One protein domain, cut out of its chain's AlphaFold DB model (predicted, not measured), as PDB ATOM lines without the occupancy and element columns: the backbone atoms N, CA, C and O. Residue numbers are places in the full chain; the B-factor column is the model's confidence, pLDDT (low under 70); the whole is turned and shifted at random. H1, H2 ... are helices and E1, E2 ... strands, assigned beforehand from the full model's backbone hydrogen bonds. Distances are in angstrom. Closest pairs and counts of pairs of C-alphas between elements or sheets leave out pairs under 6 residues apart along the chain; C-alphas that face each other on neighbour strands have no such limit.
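What this domain is: This is residues 387 to 533 of the 562 residues of an uncharacterized protein of Acidobacteria bacterium (UniProt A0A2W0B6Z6). In a domain of little regular structure, the strongly twisted sheet E4-E5-E6-E7 stands partly face to face with the smaller E1-E2-E3 as a sandwich, and a long link leads away to short H1. Both sheets are meanders, each strand the antiparallel neighbour of the one before. The printed part has 147 residues, 51 in named elements, E1 to E7 then H1: mostly strand, loose, radius of gyration of the C-alphas 18.9 A, spans 52 by 39 by 30 A.

Where its parts are: Find C-alpha 425 at (17.293, -17.387, 15.802): E4, residues 425 to 431, runs 20.1 A from there. Next come E5, 434 to 440, E6, 446 to 452, and E7, 470 to 475. Earlier are E1, 387 to 391, E2, 397 to 401, and E3, 409 to 414. H1, 514 to 521, ends at (44.659, -20.115, -1.239).

How they stand to each other: Look at hairpin E4 and E5: N 429 and O 436 are 2.9 A apart, within hydrogen-bond range. The closest C-alphas of E1 and E4, Ser 391 and Asp 425, are 5.4 A apart. H1, on neither sheet, has 2 of 4 O i to N i+4 pairs and 5 of 5 O i to N i+3 pairs within range.

The domain as a whole: The C-alphas farthest apart, Lys 478 and Asn 524, span 56.7 A. The printed part has no cut; links E6 to E7 and E7 to H1 are long; residue 505 is under pLDDT 70.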
ATOM      1  N   TYR A 387      31.410 -25.234  13.079       98.38
ATOM      2  CA  TYR A 387      29.992 -25.565  13.221       98.38
ATOM      3  C   TYR A 387      29.078 -24.473  12.663       98.38
ATOM      4  O   TYR A 387      29.321 -23.281  12.845       98.38
ATOM      5  N   ALA A 388      27.984 -24.905  12.041       98.69
ATOM      6  CA  ALA A 388      26.813 -24.086  11.772       98.69
ATOM      7  C   ALA A 388      25.698 -24.453  12.763       98.69
ATOM      8  O   ALA A 388      25.335 -25.622  12.914       98.69
ATOM      9  N   TYR A 389      25.148 -23.445  13.432       98.75
ATOM     10  CA  TYR A 389      24.010 -23.541  14.337       98.75
ATOM     11  C   TYR A 389      22.778 -23.036  13.596       98.75
ATOM     12  O   TYR A 389      22.633 -21.838  13.357       98.75
ATOM     13  N   VAL A 390      21.909 -23.959  13.198       98.88
ATOM     14  CA  VAL A 390      20.705 -23.658  12.423       98.88
ATOM     15  C   VAL A 390      19.499 -23.638  13.355       98.88
ATOM     16  O   VAL A 390      19.241 -24.615  14.069       98.88
ATOM     17  N   SER A 391      18.746 -22.537  13.346       98.75
ATOM     18  CA  SER A 391      17.444 -22.474  14.005       98.75
ATOM     19  C   SER A 391      16.442 -23.302  13.201       98.75
ATOM     20  O   SER A 391      16.158 -22.999  12.045       98.75
ATOM     21  N   ASN A 392      15.940 -24.384  13.799       98.44
ATOM     22  CA  ASN A 392      15.138 -25.406  13.123       98.44
ATOM     23  C   ASN A 392      13.705 -25.489  13.692       98.44
ATOM     24  O   ASN A 392      13.148 -26.573  13.893       98.44
ATOM     25  N   GLY A 393      13.129 -24.335  14.040       97.31
ATOM     26  CA  GLY A 393      11.745 -24.209  14.492       97.31
ATOM     27  C   GLY A 393      11.394 -25.125  15.664       97.31
ATOM     28  O   GLY A 393      11.953 -25.003  16.755       97.31
ATOM     29  N   ARG A 394      10.434 -26.034  15.454       96.62
ATOM     30  CA  ARG A 394       9.948 -26.971  16.491       96.62
ATOM     31  C   ARG A 394      10.928 -28.093  16.826       96.62
ATOM     32  O   ARG A 394      10.820 -28.690  17.895       96.62
ATOM     33  N   ASP A 395      11.860 -28.383  15.925       97.50
ATOM     34  CA  ASP A 395      12.892 -29.399  16.138       97.50
ATOM     35  C   ASP A 395      14.090 -28.826  16.927       97.50
ATOM     36  O   ASP A 395      15.022 -29.555  17.264       97.50
ATOM     37  N   GLY A 396      14.047 -27.535  17.282       98.25
ATOM     38  CA  GLY A 396      15.036 -26.862  18.116       98.25
ATOM     39  C   GLY A 396      16.222 -26.341  17.310       98.25
ATOM     40  O   GLY A 396      16.060 -25.582  16.358       98.25
ATOM     41  N   MET A 397      17.430 -26.722  17.718       98.62
ATOM     42  CA  MET A 397      18.693 -26.310  17.114       98.62
ATOM     43  C   MET A 397      19.354 -27.497  16.410       98.62
ATOM     44  O   MET A 397      19.684 -28.499  17.050       98.62
ATOM     45  N   ALA A 398      19.610 -27.357  15.112       98.81
ATOM     46  CA  ALA A 398      20.465 -28.280  14.379       98.81
ATOM     47  C   ALA A 398      21.914 -27.785  14.444       98.81
ATOM     48  O   ALA A 398      22.212 -26.653  14.072       98.81
ATOM     49  N   ILE A 399      22.818 -28.635  14.929       98.81
ATOM     50  CA  ILE A 399      24.256 -28.364  14.963       98.81
ATOM     51  C   ILE A 399      24.888 -29.168  13.835       98.81
ATOM     52  O   ILE A 399      24.892 -30.403  13.856       98.81
ATOM     53  N   VAL A 400      25.404 -28.462  12.840       98.88
ATOM     54  CA  VAL A 400      25.968 -29.022  11.615       98.88
ATOM     55  C   VAL A 400      27.480 -28.851  11.648       98.88
ATOM     56  O   VAL A 400      27.972 -27.747  11.851       98.88
ATOM     57  N   ASP A 401      28.216 -29.941  11.459       98.69
ATOM     58  CA  ASP A 401      29.663 -29.906  11.248       98.69
ATOM     59  C   ASP A 401      29.942 -29.409   9.823       98.69
ATOM     60  O   ASP A 401      29.467 -29.996   8.843       98.69
ATOM     61  N   ILE A 402      30.689 -28.309   9.742       98.50
ATOM     62  CA  ILE A 402      31.086 -27.611   8.516       98.50
ATOM     63  C   ILE A 402      32.613 -27.531   8.375       98.50
ATOM     64  O   ILE A 402      33.108 -26.719   7.597       98.50
ATOM     65  N   GLU A 403      33.377 -28.364   9.095       96.81
ATOM     66  CA  GLU A 403      34.838 -28.463   8.926       96.81
ATOM     67  C   GLU A 403      35.208 -28.749   7.462       96.81
ATOM     68  O   GLU A 403      36.176 -28.212   6.923       96.81
ATOM     69  N   ARG A 404      34.384 -29.567   6.799       95.50
ATOM     70  CA  ARG A 404      34.405 -29.794   5.354       95.50
ATOM     71  C   ARG A 404      33.155 -29.162   4.737       95.50
ATOM     72  O   ARG A 404      32.150 -29.855   4.599       95.50
ATOM     73  N   PRO A 405      33.187 -27.873   4.364       96.75
ATOM     74  CA  PRO A 405      31.998 -27.133   3.935       96.75
ATOM     75  C   PRO A 405      31.374 -27.664   2.639       96.75
ATOM     76  O   PRO A 405      30.177 -27.525   2.444       96.75
ATOM     77  N   GLU A 406      32.143 -28.348   1.789       96.75
ATOM     78  CA  GLU A 406      31.624 -29.030   0.591       96.75
ATOM     79  C   GLU A 406      30.889 -30.348   0.916       96.75
ATOM     80  O   GLU A 406      30.266 -30.961   0.053       96.75
ATOM     81  N   ARG A 407      30.993 -30.824   2.164       97.50
ATOM     82  CA  ARG A 407      30.374 -32.058   2.672       97.50
ATOM     83  C   ARG A 407      29.893 -31.863   4.123       97.50
ATOM     84  O   ARG A 407      30.347 -32.594   5.011       97.50
ATOM     85  N   PRO A 408      29.008 -30.882   4.378       98.38
ATOM     86  CA  PRO A 408      28.494 -30.624   5.711       98.38
ATOM     87  C   PRO A 408      27.666 -31.821   6.184       98.38
ATOM     88  O   PRO A 408      27.047 -32.528   5.387       98.38
ATOM     89  N   LYS A 409      27.636 -32.059   7.494       98.44
ATOM     90  CA  LYS A 409      26.861 -33.163   8.079       98.44
ATOM     91  C   LYS A 409      26.191 -32.728   9.371       98.44
ATOM     92  O   LYS A 409      26.785 -32.021  10.183       98.44
ATOM     93  N   LEU A 410      24.961 -33.184   9.592       98.69
ATOM     94  CA  LEU A 410      24.293 -32.998  10.877       98.69
ATOM     95  C   LEU A 410      25.092 -33.735  11.961       98.69
ATOM     96  O   LEU A 410      25.183 -34.961  11.932       98.69
ATOM     97  N   ALA A 411      25.674 -32.992  12.901       98.44
ATOM     98  CA  ALA A 411      26.400 -33.569  14.026       98.44
ATOM     99  C   ALA A 411      25.428 -33.980  15.137       98.44
ATOM    100  O   ALA A 411      25.533 -35.076  15.683       98.44
ATOM    101  N   GLN A 412      24.466 -33.110  15.454       98.00
ATOM    102  CA  GLN A 412      23.416 -33.391  16.432       98.00
ATOM    103  C   GLN A 412      22.195 -32.489  16.230       98.00
ATOM    104  O   GLN A 412      22.312 -31.340  15.805       98.00
ATOM    105  N   MET A 413      21.026 -33.007  16.603       98.44
ATOM    106  CA  MET A 413      19.810 -32.219  16.800       98.44
ATOM    107  C   MET A 413      19.598 -32.022  18.301       98.44
ATOM    108  O   MET A 413      19.650 -32.990  19.060       98.44
ATOM    109  N   PHE A 414      19.343 -30.791  18.733       98.62
ATOM    110  CA  PHE A 414      19.130 -30.465  20.137       98.62
ATOM    111  C   PHE A 414      17.850 -29.649  20.329       98.62
ATOM    112  O   PHE A 414      17.762 -28.509  19.884       98.62
ATOM    113  N   ASN A 415      16.882 -30.200  21.064       97.94
ATOM    114  CA  ASN A 415      15.616 -29.526  21.384       97.94
ATOM    115  C   ASN A 415      15.353 -29.383  22.895       97.94
ATOM    116  O   ASN A 415      14.250 -29.009  23.299       97.94
ATOM    117  N   ALA A 416      16.342 -29.712  23.734       97.69
ATOM    118  CA  ALA A 416      16.222 -29.719  25.192       97.69
ATOM    119  C   ALA A 416      14.983 -30.486  25.707       97.69
ATOM    120  O   ALA A 416      14.244 -29.972  26.536       97.69
ATOM    121  N   ASN A 417      14.730 -31.700  25.203       96.75
ATOM    122  CA  ASN A 417      13.565 -32.522  25.569       96.75
ATOM    123  C   ASN A 417      12.211 -31.834  25.291       96.75
ATOM    124  O   ASN A 417      11.263 -31.961  26.064       96.75
ATOM    125  N   GLY A 418      12.122 -31.096  24.179       96.62
ATOM    126  CA  GLY A 418      10.910 -30.383  23.755       96.62
ATOM    127  C   GLY A 418      10.714 -29.018  24.420       96.62
ATOM    128  O   GLY A 418       9.635 -28.427  24.337       96.62
ATOM    129  N   GLU A 419      11.738 -28.512  25.104       97.31
ATOM    130  CA  GLU A 419      11.690 -27.187  25.710       97.31
ATOM    131  C   GLU A 419      11.987 -26.055  24.728       97.31
ATOM    132  O   GLU A 419      11.477 -24.954  24.940       97.31
ATOM    133  N   LEU A 420      12.769 -26.321  23.675       97.88
ATOM    134  CA  LEU A 420      12.857 -25.466  22.490       97.88
ATOM    135  C   LEU A 420      11.643 -25.757  21.604       97.88
ATOM    136  O   LEU A 420      11.488 -26.879  21.125       97.88
ATOM    137  N   LYS A 421      10.747 -24.776  21.455       96.00
ATOM    138  CA  LYS A 421       9.418 -24.970  20.846       96.00
ATOM    139  C   LYS A 421       9.240 -24.260  19.515       96.00
ATOM    140  O   LYS A 421       8.417 -24.688  18.709       96.00
ATOM    141  N   ASP A 422       9.936 -23.152  19.325       97.06
ATOM    142  CA  ASP A 422       9.798 -22.279  18.172       97.06
ATOM    143  C   ASP A 422      11.113 -21.534  17.943       97.06
ATOM    144  O   ASP A 422      11.175 -20.314  18.020       97.06
ATOM    145  N   THR A 423      12.195 -22.274  17.708       98.50
ATOM    146  CA  THR A 423      13.531 -21.692  17.579       98.50
ATOM    147  C   THR A 423      13.615 -20.871  16.290       98.50
ATOM    148  O   THR A 423      13.562 -21.411  15.185       98.50
ATOM    149  N   ARG A 424      13.675 -19.541  16.436       98.19
ATOM    150  CA  ARG A 424      13.681 -18.546  15.351       98.19
ATOM    151  C   ARG A 424      15.097 -18.122  14.986       98.19
ATOM    152  O   ARG A 424      15.433 -18.093  13.806       98.19
ATOM    153  N   ASP A 425      15.930 -17.874  15.991       98.50
ATOM    154  CA  ASP A 425      17.293 -17.387  15.802       98.50
ATOM    155  C   ASP A 425      18.240 -17.845  16.914       98.50
ATOM    156  O   ASP A 425      17.812 -18.139  18.037       98.50
ATOM    157  N   ILE A 426      19.527 -17.934  16.577       98.44
ATOM    158  CA  ILE A 426      20.589 -18.416  17.456       98.44
ATOM    159  C   ILE A 426      21.840 -17.575  17.223       98.44
ATOM    160  O   ILE A 426      22.302 -17.456  16.095       98.44
ATOM    161  N   LYS A 427      22.446 -17.069  18.299       97.81
ATOM    162  CA  LYS A 427      23.798 -16.487  18.286       97.81
ATOM    163  C   LYS A 427      24.651 -17.168  19.338       97.81
ATOM    164  O   LYS A 427      24.124 -17.590  20.368       97.81
ATOM    165  N   THR A 428      25.957 -17.283  19.115       95.81
ATOM    166  CA  THR A 428      26.855 -17.868  20.123       95.81
ATOM    167  C   THR A 428      27.763 -16.825  20.751       95.81
ATOM    168  O   THR A 428      28.106 -15.831  20.128       95.81
ATOM    169  N   GLY A 429      28.168 -17.069  21.992       92.94
ATOM    170  CA  GLY A 429      29.178 -16.283  22.686       92.94
ATOM    171  C   GLY A 429      29.995 -17.167  23.616       92.94
ATOM    172  O   GLY A 429      29.548 -18.236  24.036       92.94
ATOM    173  N   MET A 430      31.208 -16.732  23.939       89.69
ATOM    174  CA  MET A 430      32.095 -17.444  24.856       89.69
ATOM    175  C   MET A 430      32.360 -16.611  26.103       89.69
ATOM    176  O   MET A 430      32.534 -15.397  26.031       89.69
ATOM    177  N   VAL A 431      32.425 -17.282  27.252       88.56
ATOM    178  CA  VAL A 431      32.885 -16.695  28.512       88.56
ATOM    179  C   VAL A 431      33.881 -17.661  29.135       88.56
ATOM    180  O   VAL A 431      33.553 -18.818  29.413       88.56
ATOM    181  N   SER A 432      35.105 -17.184  29.355       87.12
ATOM    182  CA  SER A 432      36.229 -18.004  29.815       87.12
ATOM    183  C   SER A 432      36.435 -19.226  28.905       87.12
ATOM    184  O   SER A 432      36.805 -19.075  27.746       87.12
ATOM    185  N   SER A 433      36.176 -20.432  29.411       91.25
ATOM    186  CA  SER A 433      36.394 -21.702  28.713       91.25
ATOM    187  C   SER A 433      35.088 -22.427  28.363       91.25
ATOM    188  O   SER A 433      35.102 -23.625  28.089       91.25
ATOM    189  N   SER A 434      33.963 -21.711  28.391       94.44
ATOM    190  CA  SER A 434      32.637 -22.229  28.048       94.44
ATOM    191  C   SER A 434      32.042 -21.432  26.891       94.44
ATOM    192  O   SER A 434      32.214 -20.212  26.813       94.44
ATOM    193  N   GLN A 435      31.297 -22.111  26.024       95.75
ATOM    194  CA  GLN A 435      30.525 -21.477  24.957       95.75
ATOM    195  C   GLN A 435      29.032 -21.615  25.242       95.75
ATOM    196  O   GLN A 435      28.579 -22.633  25.762       95.75
ATOM    197  N   PHE A 436      28.268 -20.593  24.882       97.38
ATOM    198  CA  PHE A 436      26.823 -20.525  25.039       97.38
ATOM    199  C   PHE A 436      26.172 -20.153  23.709       97.38
ATOM    200  O   PHE A 436      26.711 -19.352  22.953       97.38
ATOM    201  N   ALA A 437      25.002 -20.721  23.448       98.12
ATOM    202  CA  ALA A 437      24.060 -20.288  22.434       98.12
ATOM    203  C   ALA A 437      22.914 -19.529  23.111       98.12
ATOM    204  O   ALA A 437      22.293 -20.013  24.062       98.12
ATOM    205  N   PHE A 438      22.642 -18.341  22.599       98.38
ATOM    206  CA  PHE A 438      21.521 -17.487  22.948       98.38
ATOM    207  C   PHE A 438      20.428 -17.714  21.913       98.38
ATOM    208  O   PHE A 438      20.669 -17.547  20.719       98.38
ATOM    209  N   VAL A 439      19.255 -18.147  22.367       98.69
ATOM    210  CA  VAL A 439      18.206 -18.678  21.497       98.69
ATOM    211  C   VAL A 439      16.937 -17.851  21.640       98.69
ATOM    212  O   VAL A 439      16.364 -17.761  22.731       98.69
ATOM    213  N   ALA A 440      16.484 -17.286  20.525       98.50
ATOM    214  CA  ALA A 440      15.160 -16.702  20.381       98.50
ATOM    215  C   ALA A 440      14.163 -17.821  20.040       98.50
ATOM    216  O   ALA A 440      14.223 -18.404  18.958       98.50
ATOM    217  N   ASP A 441      13.281 -18.167  20.982       98.25
ATOM    218  CA  ASP A 441      12.369 -19.318  20.898       98.25
ATOM    219  C   ASP A 441      10.895 -18.887  20.770       98.25
ATOM    220  O   ASP A 441       9.999 -19.469  21.391       98.25
ATOM    221  N   GLY A 442      10.642 -17.814  20.015       96.38
ATOM    222  CA  GLY A 442       9.303 -17.303  19.732       96.38
ATOM    223  C   GLY A 442       8.511 -17.022  21.009       96.38
ATOM    224  O   GLY A 442       9.013 -16.422  21.961       96.38
ATOM    225  N   GLU A 443       7.269 -17.499  21.059       95.25
ATOM    226  CA  GLU A 443       6.367 -17.360  22.217       95.25
ATOM    227  C   GLU A 443       6.880 -18.048  23.497       95.25
ATOM    228  O   GLU A 443       6.433 -17.749  24.608       95.25
ATOM    229  N   ALA A 444       7.829 -18.981  23.375       95.88
ATOM    230  CA  ALA A 444       8.458 -19.639  24.518       95.88
ATOM    231  C   ALA A 444       9.639 -18.834  25.100       95.88
ATOM    232  O   ALA A 444      10.287 -19.291  26.053       95.88
ATOM    233  N   GLY A 445       9.874 -17.629  24.575       96.94
ATOM    234  CA  GLY A 445      10.781 -16.624  25.109       96.94
ATOM    235  C   GLY A 445      12.240 -16.842  24.728       96.94
ATOM    236  O   GLY A 445      12.564 -17.426  23.701       96.94
ATOM    237  N   PHE A 446      13.137 -16.349  25.573       98.00
ATOM    238  CA  PHE A 446      14.577 -16.413  25.360       98.00
ATOM    239  C   PHE A 446      15.203 -17.548  26.171       98.00
ATOM    240  O   PHE A 446      14.813 -17.790  27.321       98.00
ATOM    241  N   LYS A 447      16.190 -18.242  25.605       98.44
ATOM    242  CA  LYS A 447      16.896 -19.334  26.285       98.44
ATOM    243  C   LYS A 447      18.402 -19.244  26.116       98.44
ATOM    244  O   LYS A 447      18.900 -18.720  25.129       98.44
ATOM    245  N   ILE A 448      19.112 -19.808  27.089       98.44
ATOM    246  CA  ILE A 448      20.566 -19.957  27.047       98.44
ATOM    247  C   ILE A 448      20.888 -21.441  27.096       98.44
ATOM    248  O   ILE A 448      20.548 -22.136  28.060       98.44
ATOM    249  N   VAL A 449      21.559 -21.914  26.055       98.56
ATOM    250  CA  VAL A 449      22.064 -23.276  25.935       98.56
ATOM    251  C   VAL A 449      23.575 -23.220  26.098       98.56
ATOM    252  O   VAL A 449      24.263 -22.599  25.302       98.56
ATOM    253  N   GLN A 450      24.118 -23.862  27.122       98.12
ATOM    254  CA  GLN A 450      25.555 -24.076  27.212       98.12
ATOM    255  C   GLN A 450      25.958 -25.073  26.130       98.12
ATOM    256  O   GLN A 450      25.458 -26.190  26.135       98.12
ATOM    257  N   LEU A 451      26.824 -24.665  25.209       97.62
ATOM    258  CA  LEU A 451      27.312 -25.486  24.106       97.62
ATOM    259  C   LEU A 451      28.486 -26.369  24.511       97.62
ATOM    260  O   LEU A 451      28.631 -27.424  23.923       97.62
ATOM    261  N   PHE A 452      29.305 -25.966  25.480       97.00
ATOM    262  CA  PHE A 452      30.251 -26.830  26.196       97.00
ATOM    263  C   PHE A 452      30.824 -26.085  27.408       97.00
ATOM    264  O   PHE A 452      30.695 -24.862  27.518       97.00
ATOM    265  N   SER A 453      31.493 -26.816  28.297       95.88
ATOM    266  CA  SER A 453      32.292 -26.287  29.405       95.88
ATOM    267  C   SER A 453      33.511 -27.166  29.702       95.88
ATOM    268  O   SER A 453      33.559 -28.318  29.272       95.88
ATOM    269  N   PRO A 454      34.451 -26.695  30.539       95.31
ATOM    270  CA  PRO A 454      35.554 -27.526  31.022       95.31
ATOM    271  C   PRO A 454      35.116 -28.746  31.840       95.31
ATOM    272  O   PRO A 454      35.891 -29.676  32.024       95.31
ATOM    273  N   VAL A 455      33.891 -28.732  32.379       93.00
ATOM    274  CA  VAL A 455      33.374 -29.808  33.240       93.00
ATOM    275  C   VAL A 455      32.883 -31.000  32.419       93.00
ATOM    276  O   VAL A 455      32.892 -32.126  32.908       93.00
ATOM    277  N   ASP A 456      32.431 -30.768  31.188       92.25
ATOM    278  CA  ASP A 456      31.769 -31.776  30.351       92.25
ATOM    279  C   ASP A 456      32.396 -31.961  28.967       92.25
ATOM    280  O   ASP A 456      31.882 -32.744  28.170       92.25
ATOM    281  N   ASN A 457      33.493 -31.265  28.678       94.12
ATOM    282  CA  ASN A 457      34.233 -31.388  27.435       94.12
ATOM    283  C   ASN A 457      35.731 -31.348  27.737       94.12
ATOM    284  O   ASN A 457      36.263 -30.303  28.083       94.12
ATOM    285  N   ASP A 458      36.422 -32.475  27.590       92.50
ATOM    286  CA  ASP A 458      37.870 -32.607  27.802       92.50
ATOM    287  C   ASP A 458      38.710 -31.898  26.721       92.50
ATOM    288  O   ASP A 458      39.887 -31.606  26.928       92.50
ATOM    289  N   LYS A 459      38.093 -31.556  25.586       93.19
ATOM    290  CA  LYS A 459      38.697 -30.830  24.461       93.19
ATOM    291  C   LYS A 459      38.425 -29.330  24.501       93.19
ATOM    292  O   LYS A 459      38.659 -28.658  23.501       93.19
ATOM    293  N   PHE A 460      37.962 -28.779  25.624       91.12
ATOM    294  CA  PHE A 460      37.571 -27.369  25.741       91.12
ATOM    295  C   PHE A 460      38.681 -26.349  25.411       91.12
ATOM    296  O   PHE A 460      38.373 -25.208  25.081       91.12
ATOM    297  N   TYR A 461      39.960 -26.744  25.483       88.38
ATOM    298  CA  TYR A 461      41.107 -25.923  25.060       88.38
ATOM    299  C   TYR A 461      41.402 -25.981  23.549       88.38
ATOM    300  O   TYR A 461      42.269 -25.254  23.066       88.38
ATOM    301  N   GLY A 462      40.735 -26.861  22.800       90.31
ATOM    302  CA  GLY A 462      40.935 -27.016  21.361       90.31
ATOM    303  C   GLY A 462      40.352 -25.865  20.541       90.31
ATOM    304  O   GLY A 462      39.533 -25.084  21.020       90.31
ATOM    305  N   PHE A 463      40.743 -25.790  19.263       89.69
ATOM    306  CA  PHE A 463      40.241 -24.763  18.344       89.69
ATOM    307  C   PHE A 463      38.724 -24.837  18.143       89.69
ATOM    308  O   PHE A 463      38.095 -23.794  18.039       89.69
ATOM    309  N   SER A 464      38.131 -26.031  18.083       93.31
ATOM    310  CA  SER A 464      36.684 -26.210  17.902       93.31
ATOM    311  C   SER A 464      36.188 -27.415  18.713       93.31
ATOM    312  O   SER A 464      36.093 -28.527  18.185       93.31
ATOM    313  N   PRO A 465      35.957 -27.248  20.029       94.75
ATOM    314  CA  PRO A 465      35.521 -28.341  20.891       94.75
ATOM    315  C   PRO A 465      34.153 -28.891  20.441       94.75
ATOM    316  O   PRO A 465      33.272 -28.104  20.090       94.75
ATOM    317  N   PRO A 466      33.927 -30.220  20.463       95.69
ATOM    318  CA  PRO A 466      32.629 -30.793  20.107       95.69
ATOM    319  C   PRO A 466      31.507 -30.286  21.032       95.69
ATOM    320  O   PRO A 466      31.657 -30.404  22.249       95.69
ATOM    321  N   PRO A 467      30.387 -29.747  20.523       96.69
ATOM    322  CA  PRO A 467      29.362 -29.195  21.400       96.69
ATOM    323  C   PRO A 467      28.625 -30.281  22.207       96.69
ATOM    324  O   PRO A 467      28.178 -31.285  21.656       96.69
ATOM    325  N   THR A 468      28.439 -30.040  23.500       97.38
ATOM    326  CA  THR A 468      27.684 -30.816  24.494       97.38
ATOM    327  C   THR A 468      26.490 -29.992  25.021       97.38
ATOM    328  O   THR A 468      26.471 -29.583  26.187       97.38
ATOM    329  N   PRO A 469      25.481 -29.700  24.175       98.00
ATOM    330  CA  PRO A 469      24.451 -28.710  24.463       98.00
ATOM    331  C   PRO A 469      23.599 -29.060  25.691       98.00
ATOM    332  O   PRO A 469      23.075 -30.168  25.820       98.00
ATOM    333  N   LYS A 470      23.411 -28.085  26.586       98.12
ATOM    334  CA  LYS A 470      22.571 -28.179  27.790       98.12
ATOM    335  C   LYS A 470      21.788 -26.890  27.985       98.12
ATOM    336  O   LYS A 470      22.363 -25.808  27.998       98.12
ATOM    337  N   LEU A 471      20.476 -26.986  28.178       98.38
ATOM    338  CA  LEU A 471      19.651 -25.820  28.493       98.38
ATOM    339  C   LEU A 471      19.910 -25.386  29.943       98.38
ATOM    340  O   LEU A 471      19.593 -26.129  30.869       98.38
ATOM    341  N   VAL A 472      20.477 -24.193  30.134       97.94
ATOM    342  CA  VAL A 472      20.929 -23.707  31.453       97.94
ATOM    343  C   VAL A 472      20.135 -22.514  31.973       97.94
ATOM    344  O   VAL A 472      20.049 -22.332  33.185       97.94
ATOM    345  N   ALA A 473      19.504 -21.723  31.100       98.19
ATOM    346  CA  ALA A 473      18.656 -20.612  31.528       98.19
ATOM    347  C   ALA A 473      17.488 -20.353  30.573       98.19
ATOM    348  O   ALA A 473      17.518 -20.714  29.395       98.19
ATOM    349  N   ARG A 474      16.445 -19.715  31.111       97.75
ATOM    350  CA  ARG A 474      15.213 -19.354  30.403       97.75
ATOM    351  C   ARG A 474      14.745 -17.993  30.888       97.75
ATOM    352  O   ARG A 474      14.832 -17.703  32.081       97.75
ATOM    353  N   TYR A 475      14.191 -17.204  29.984       97.44
ATOM    354  CA  TYR A 475      13.581 -15.927  30.298       97.44
ATOM    355  C   TYR A 475      12.305 -15.745  29.478       97.44
ATOM    356  O   TYR A 475      12.324 -15.804  28.250       97.44
ATOM    357  N   LYS A 476      11.177 -15.526  30.161       96.50
ATOM    358  CA  LYS A 476       9.903 -15.246  29.499       96.50
ATOM    359  C   LYS A 476       9.866 -13.778  29.081       96.50
ATOM    360  O   LYS A 476       9.820 -12.891  29.931       96.50
ATOM    361  N   THR A 477       9.866 -13.538  27.778       93.50
ATOM    362  CA  THR A 477       9.687 -12.213  27.178       93.50
ATOM    363  C   THR A 477       8.211 -11.792  27.210       93.50
ATOM    364  O   THR A 477       7.320 -12.607  27.461       93.50
ATOM    365  N   LYS A 478       7.934 -10.493  27.018       90.31
ATOM    366  CA  LYS A 478       6.555  -9.962  27.002       90.31
ATOM    367  C   LYS A 478       5.779 -10.354  25.740       90.31
ATOM    368  O   LYS A 478       4.578 -10.570  25.829       90.31
ATOM    369  N   GLY A 479       6.478 -10.418  24.612       90.50
ATOM    370  CA  GLY A 479       6.009 -10.956  23.334       90.50
ATOM    371  C   GLY A 479       7.005 -11.993  22.808       90.50
ATOM    372  O   GLY A 479       7.931 -12.352  23.547       90.50
ATOM    373  N   PRO A 480       6.853 -12.471  21.567       93.81
ATOM    374  CA  PRO A 480       7.735 -13.485  21.008       93.81
ATOM    375  C   PRO A 480       9.188 -12.996  20.913       93.81
ATOM    376  O   PRO A 480       9.465 -11.852  20.556       93.81
ATOM    377  N   ALA A 481      10.137 -13.874  21.236       96.12
ATOM    378  CA  ALA A 481      11.549 -13.654  20.951       96.12
ATOM    379  C   ALA A 481      11.833 -14.086  19.505       96.12
ATOM    380  O   ALA A 481      11.814 -15.282  19.208       96.12
ATOM    381  N   LEU A 482      12.070 -13.127  18.606       96.06
ATOM    382  CA  LEU A 482      12.251 -13.399  17.173       96.06
ATOM    383  C   LEU A 482      13.712 -13.516  16.736       96.06
ATOM    384  O   LEU A 482      14.034 -14.345  15.891       96.06
ATOM    385  N   ILE A 483      14.578 -12.685  17.305       96.62
ATOM    386  CA  ILE A 483      15.948 -12.486  16.838       96.62
ATOM    387  C   ILE A 483      16.873 -12.244  18.034       96.62
ATOM    388  O   ILE A 483      16.439 -11.739  19.075       96.62
ATOM    389  N   VAL A 484      18.146 -12.602  17.894       96.44
ATOM    390  CA  VAL A 484      19.205 -12.272  18.847       96.44
ATOM    391  C   VAL A 484      20.263 -11.439  18.129       96.44
ATOM    392  O   VAL A 484      20.787 -11.847  17.096       96.44
ATOM    393  N   SER A 485      20.609 -10.278  18.691       94.62
ATOM    394  CA  SER A 485      21.732  -9.496  18.166       94.62
ATOM    395  C   SER A 485      23.020 -10.291  18.299       94.62
ATOM    396  O   SER A 485      23.308 -10.861  19.355       94.62
ATOM    397  N   GLU A 486      23.837 -10.250  17.257       90.50
ATOM    398  CA  GLU A 486      25.229 -10.651  17.369       90.50
ATOM    399  C   GLU A 486      25.980  -9.725  18.336       90.50
ATOM    400  O   GLU A 486      25.662  -8.536  18.458       90.50
ATOM    401  N   GLY A 487      26.925 -10.307  19.077       86.56
ATOM    402  CA  GLY A 487      27.836  -9.564  19.939       86.56
ATOM    403  C   GLY A 487      28.977  -8.938  19.139       86.56
ATOM    404  O   GLY A 487      29.004  -8.988  17.918       86.56
ATOM    405  N   THR A 488      29.945  -8.342  19.829       86.12
ATOM    406  CA  THR A 488      31.113  -7.749  19.170       86.12
ATOM    407  C   THR A 488      32.126  -8.805  18.723       86.12
ATOM    408  O   THR A 488      32.686  -9.517  19.562       86.12
ATOM    409  N   ASP A 489      32.457  -8.812  17.434       84.12
ATOM    410  CA  ASP A 489      33.568  -9.569  16.858       84.12
ATOM    411  C   ASP A 489      34.910  -8.946  17.257       84.12
ATOM    412  O   ASP A 489      35.322  -7.912  16.730       84.12
ATOM    413  N   ARG A 490      35.614  -9.569  18.209       76.62
ATOM    414  CA  ARG A 490      36.914  -9.063  18.693       76.62
ATOM    415  C   ARG A 490      38.112  -9.486  17.847       76.62
ATOM    416  O   ARG A 490      39.115  -8.781  17.840       76.62
ATOM    417  N   ASP A 491      37.998 -10.598  17.128       77.62
ATOM    418  CA  ASP A 491      39.130 -11.241  16.446       77.62
ATOM    419  C   ASP A 491      39.072 -11.091  14.911       77.62
ATOM    420  O   ASP A 491      39.775 -11.793  14.182       77.62
ATOM    421  N   ARG A 492      38.247 -10.167  14.392       85.69
ATOM    422  CA  ARG A 492      38.094  -9.922  12.950       85.69
ATOM    423  C   ARG A 492      38.911  -8.701  12.506       85.69
ATOM    424  O   ARG A 492      38.517  -7.554  12.699       85.69
ATOM    425  N   GLY A 493      40.079  -8.954  11.909       88.06
ATOM    426  CA  GLY A 493      40.996  -7.901  11.444       88.06
ATOM    427  C   GLY A 493      40.765  -7.424  10.005       88.06
ATOM    428  O   GLY A 493      41.115  -6.289   9.675       88.06
ATOM    429  N   VAL A 494      40.174  -8.274   9.165       91.50
ATOM    430  CA  VAL A 494      39.965  -8.057   7.728       91.50
ATOM    431  C   VAL A 494      38.663  -8.712   7.280       91.50
ATOM    432  O   VAL A 494      38.266  -9.729   7.856       91.50
ATOM    433  N   ASP A 495      37.993  -8.128   6.293       93.06
ATOM    434  CA  ASP A 495      36.826  -8.736   5.651       93.06
ATOM    435  C   ASP A 495      37.199  -9.617   4.441       93.06
ATOM    436  O   ASP A 495      38.362  -9.771   4.064       93.06
ATOM    437  N   GLU A 496      36.189 -10.202   3.804       94.38
ATOM    438  CA  GLU A 496      36.337 -11.108   2.663       94.38
ATOM    439  C   GLU A 496      36.859 -10.398   1.395       94.38
ATOM    440  O   GLU A 496      37.381 -11.049   0.491       94.38
ATOM    441  N   SER A 497      36.753  -9.066   1.327       94.06
ATOM    442  CA  SER A 497      37.291  -8.221   0.253       94.06
ATOM    443  C   SER A 497      38.663  -7.624   0.587       94.06
ATOM    444  O   SER A 497      39.196  -6.852  -0.203       94.06
ATOM    445  N   GLY A 498      39.275  -7.998   1.715       92.75
ATOM    446  CA  GLY A 498      40.585  -7.488   2.119       92.75
ATOM    447  C   GLY A 498      40.557  -6.094   2.752       92.75
ATOM    448  O   GLY A 498      41.619  -5.493   2.921       92.75
ATOM    449  N   ASN A 499      39.380  -5.569   3.098       91.75
ATOM    450  CA  ASN A 499      39.254  -4.282   3.764       91.75
ATOM    451  C   ASN A 499      39.628  -4.401   5.241       91.75
ATOM    452  O   ASN A 499      39.259  -5.351   5.935       91.75
ATOM    453  N   GLN A 500      40.346  -3.397   5.737       88.69
ATOM    454  CA  GLN A 500      40.776  -3.342   7.128       88.69
ATOM    455  C   GLN A 500      39.600  -3.042   8.069       88.69
ATOM    456  O   GLN A 500      38.901  -2.044   7.905       88.69
ATOM    457  N   LEU A 501      39.442  -3.882   9.098       87.44
ATOM    458  CA  LEU A 501      38.412  -3.750  10.139       87.44
ATOM    459  C   LEU A 501      38.962  -3.291  11.490       87.44
ATOM    460  O   LEU A 501      38.232  -2.721  12.295       87.44
ATOM    461  N   SER A 502      40.243  -3.559  11.747       80.81
ATOM    462  CA  SER A 502      40.903  -3.276  13.021       80.81
ATOM    463  C   SER A 502      42.246  -2.585  12.804       80.81
ATOM    464  O   SER A 502      42.924  -2.817  11.804       80.81
ATOM    465  N   VAL A 503      42.652  -1.746  13.759       73.88
ATOM    466  CA  VAL A 503      43.994  -1.149  13.809       73.88
ATOM    467  C   VAL A 503      44.883  -2.011  14.703       73.88
ATOM    468  O   VAL A 503      44.541  -2.283  15.854       73.88
ATOM    469  N   PHE A 504      46.029  -2.450  14.184       75.31
ATOM    470  CA  PHE A 504      46.982  -3.252  14.948       75.31
ATOM    471  C   PHE A 504      47.968  -2.348  15.700       75.31
ATOM    472  O   PHE A 504      48.501  -1.390  15.156       75.31
ATOM    473  N   GLY A 505      48.259  -2.673  16.963       68.38
ATOM    474  CA  GLY A 505      49.088  -1.842  17.852       68.38
ATOM    475  C   GLY A 505      50.597  -1.831  17.562       68.38
ATOM    476  O   GLY A 505      51.382  -1.531  18.459       68.38
ATOM    477  N   ARG A 506      51.039  -2.213  16.358       74.19
ATOM    478  CA  ARG A 506      52.453  -2.189  15.952       74.19
ATOM    479  C   ARG A 506      52.595  -1.398  14.661       74.19
ATOM    480  O   ARG A 506      51.858  -1.635  13.713       74.19
ATOM    481  N   ARG A 507      53.583  -0.505  14.615       74.31
ATOM    482  CA  ARG A 507      53.920   0.263  13.413       74.31
ATOM    483  C   ARG A 507      54.215  -0.684  12.241       74.31
ATOM    484  O   ARG A 507      54.992  -1.622  12.423       74.31
ATOM    485  N   GLY A 508      53.587  -0.461  11.087       70.00
ATOM    486  CA  GLY A 508      53.722  -1.336   9.916       70.00
ATOM    487  C   GLY A 508      52.846  -2.594   9.948       70.00
ATOM    488  O   GLY A 508      52.828  -3.361   8.986       70.00
ATOM    489  N   ALA A 509      52.115  -2.850  11.040       79.00
ATOM    490  CA  ALA A 509      51.181  -3.965  11.099       79.00
ATOM    491  C   ALA A 509      49.831  -3.544  10.512       79.00
ATOM    492  O   ALA A 509      49.105  -2.735  11.086       79.00
ATOM    493  N   ARG A 510      49.471  -4.163   9.392       85.88
ATOM    494  CA  ARG A 510      48.149  -4.065   8.772       85.88
ATOM    495  C   ARG A 510      47.617  -5.466   8.469       85.88
ATOM    496  O   ARG A 510      48.420  -6.394   8.332       85.88
ATOM    497  N   PRO A 511      46.293  -5.649   8.346       87.50
ATOM    498  CA  PRO A 511      45.778  -6.904   7.820       87.50
ATOM    499  C   PRO A 511      46.255  -7.125   6.379       87.50
ATOM    500  O   PRO A 511      46.704  -6.188   5.708       87.50
ATOM    501  N   PHE A 512      46.126  -8.359   5.893       89.75
ATOM    502  CA  PHE A 512      46.324  -8.652   4.478       89.75
ATOM    503  C   PHE A 512      45.275  -7.938   3.623       89.75
ATOM    504  O   PHE A 512      44.115  -7.859   4.010       89.75
ATOM    505  N   ASN A 513      45.674  -7.423   2.464       91.81
ATOM    506  CA  ASN A 513      44.724  -6.996   1.436       91.81
ATOM    507  C   ASN A 513      44.207  -8.207   0.641       91.81
ATOM    508  O   ASN A 513      44.689  -9.330   0.806       91.81
ATOM    509  N   GLN A 514      43.250  -7.989  -0.263       91.62
ATOM    510  CA  GLN A 514      42.628  -9.076  -1.021       91.62
ATOM    511  C   GLN A 514      43.642  -9.933  -1.789       91.62
ATOM    512  O   GLN A 514      43.582 -11.159  -1.728       91.62
ATOM    513  N   GLN A 515      44.599  -9.298  -2.473       92.69
ATOM    514  CA  GLN A 515      45.613  -9.995  -3.269       92.69
ATOM    515  C   GLN A 515      46.523 -10.851  -2.379       92.69
ATOM    516  O   GLN A 515      46.850 -11.987  -2.713       92.69
ATOM    517  N   GLU A 516      46.923 -10.334  -1.219       93.62
ATOM    518  CA  GLU A 516      47.690 -11.073  -0.216       93.62
ATOM    519  C   GLU A 516      46.927 -12.267   0.339       93.62
ATOM    520  O   GLU A 516      47.499 -13.353   0.416       93.62
ATOM    521  N   MET A 517      45.643 -12.089   0.666       93.19
ATOM    522  CA  MET A 517      44.795 -13.198   1.095       93.19
ATOM    523  C   MET A 517      44.692 -14.260   0.004       93.19
ATOM    524  O   MET A 517      44.939 -15.433   0.271       93.19
ATOM    525  N   GLN A 518      44.384 -13.856  -1.230       93.25
ATOM    526  CA  GLN A 518      44.237 -14.765  -2.365       93.25
ATOM    527  C   GLN A 518      45.519 -15.549  -2.644       93.25
ATOM    528  O   GLN A 518      45.434 -16.746  -2.887       93.25
ATOM    529  N   ARG A 519      46.712 -14.953  -2.516       93.88
ATOM    530  CA  ARG A 519      47.988 -15.684  -2.674       93.88
ATOM    531  C   ARG A 519      48.154 -16.866  -1.710       93.88
ATOM    532  O   ARG A 519      48.963 -17.749  -1.988       93.88
ATOM    533  N   MET A 520      47.423 -16.897  -0.593       91.56
ATOM    534  CA  MET A 520      47.477 -18.015   0.354       91.56
ATOM    535  C   MET A 520      46.666 -19.234  -0.102       91.56
ATOM    536  O   MET A 520      47.023 -20.353   0.263       91.56
ATOM    537  N   TYR A 521      45.595 -19.039  -0.877       92.31
ATOM    538  CA  TYR A 521      44.659 -20.115  -1.239       92.31
ATOM    539  C   TYR A 521      44.338 -20.204  -2.738       92.31
ATOM    540  O   TYR A 521      43.626 -21.115  -3.142       92.31
ATOM    541  N   MET A 522      44.882 -19.324  -3.575       93.88
ATOM    542  CA  MET A 522      44.750 -19.347  -5.032       93.88
ATOM    543  C   MET A 522      46.130 -19.459  -5.685       93.88
ATOM    544  O   MET A 522      47.055 -18.722  -5.337       93.88
ATOM    545  N   ARG A 523      46.269 -20.350  -6.670       91.25
ATOM    546  CA  ARG A 523      47.443 -20.461  -7.551       91.25
ATOM    547  C   ARG A 523      46.976 -20.632  -8.990       91.25
ATOM    548  O   ARG A 523      46.126 -21.466  -9.261       91.25
ATOM    549  N   ASN A 524      47.525 -19.837  -9.910       88.62
ATOM    550  CA  ASN A 524      47.175 -19.865 -11.341       88.62
ATOM    551  C   ASN A 524      45.664 -19.728 -11.628       88.62
ATOM    552  O   ASN A 524      45.165 -20.279 -12.601       88.62
ATOM    553  N   GLY A 525      44.935 -18.992 -10.781       85.88
ATOM    554  CA  GLY A 525      43.483 -18.819 -10.905       85.88
ATOM    555  C   GLY A 525      42.646 -19.964 -10.328       85.88
ATOM    556  O   GLY A 525      41.424 -19.863 -10.317       85.88
ATOM    557  N   GLU A 526      43.275 -21.007  -9.790       89.88
ATOM    558  CA  GLU A 526      42.602 -22.155  -9.187       89.88
ATOM    559  C   GLU A 526      42.837 -22.217  -7.678       89.88
ATOM    560  O   GLU A 526      43.814 -21.676  -7.149       89.88
ATOM    561  N   LEU A 527      41.933 -22.897  -6.972       91.00
ATOM    562  CA  LEU A 527      42.089 -23.157  -5.548       91.00
ATOM    563  C   LEU A 527      43.323 -24.028  -5.307       91.00
ATOM    564  O   LEU A 527      43.409 -25.164  -5.769       91.00
ATOM    565  N   TYR A 528      44.242 -23.521  -4.497       91.31
ATOM    566  CA  TYR A 528      45.357 -24.305  -4.005       91.31
ATOM    567  C   TYR A 528      44.910 -25.169  -2.823       91.31
ATOM    568  O   TYR A 528      44.519 -24.654  -1.774       91.31
ATOM    569  N   THR A 529      44.987 -26.489  -2.987       87.38
ATOM    570  CA  THR A 529      44.684 -27.468  -1.935       87.38
ATOM    571  C   THR A 529      45.905 -28.322  -1.616       87.38
ATOM    572  O   THR A 529      46.820 -28.467  -2.426       87.38
ATOM    573  N   VAL A 530      45.924 -28.884  -0.409       83.38
ATOM    574  CA  VAL A 530      46.915 -29.873   0.025       83.38
ATOM    575  C   VAL A 530      46.188 -31.147   0.436       83.38
ATOM    576  O   VAL A 530      45.055 -31.093   0.917       83.38
ATOM    577  N   THR A 531      46.828 -32.297   0.245       81.88
ATOM    578  CA  THR A 531      46.308 -33.567   0.756       81.88
ATOM    579  C   THR A 531      46.764 -33.785   2.200       81.88
ATOM    580  O   THR A 531      47.849 -33.362   2.595       81.88
ATOM    581  N   ASN A 532      45.921 -34.456   2.987       79.75
ATOM    582  CA  ASN A 532      46.306 -34.959   4.306       79.75
ATOM    583  C   ASN A 532      47.226 -36.184   4.205       79.75
ATOM    584  O   ASN A 532      47.838 -36.562   5.204       79.75
ATOM    585  N   ASP A 533      47.310 -36.810   3.029       84.06
ATOM    586  CA  ASP A 533      48.232 -37.908   2.784       84.06
ATOM    587  C   ASP A 533      49.651 -37.339   2.685       84.06
ATOM    588  O   ASP A 533      49.938 -36.551   1.778       84.06
TER     589      ASP A 533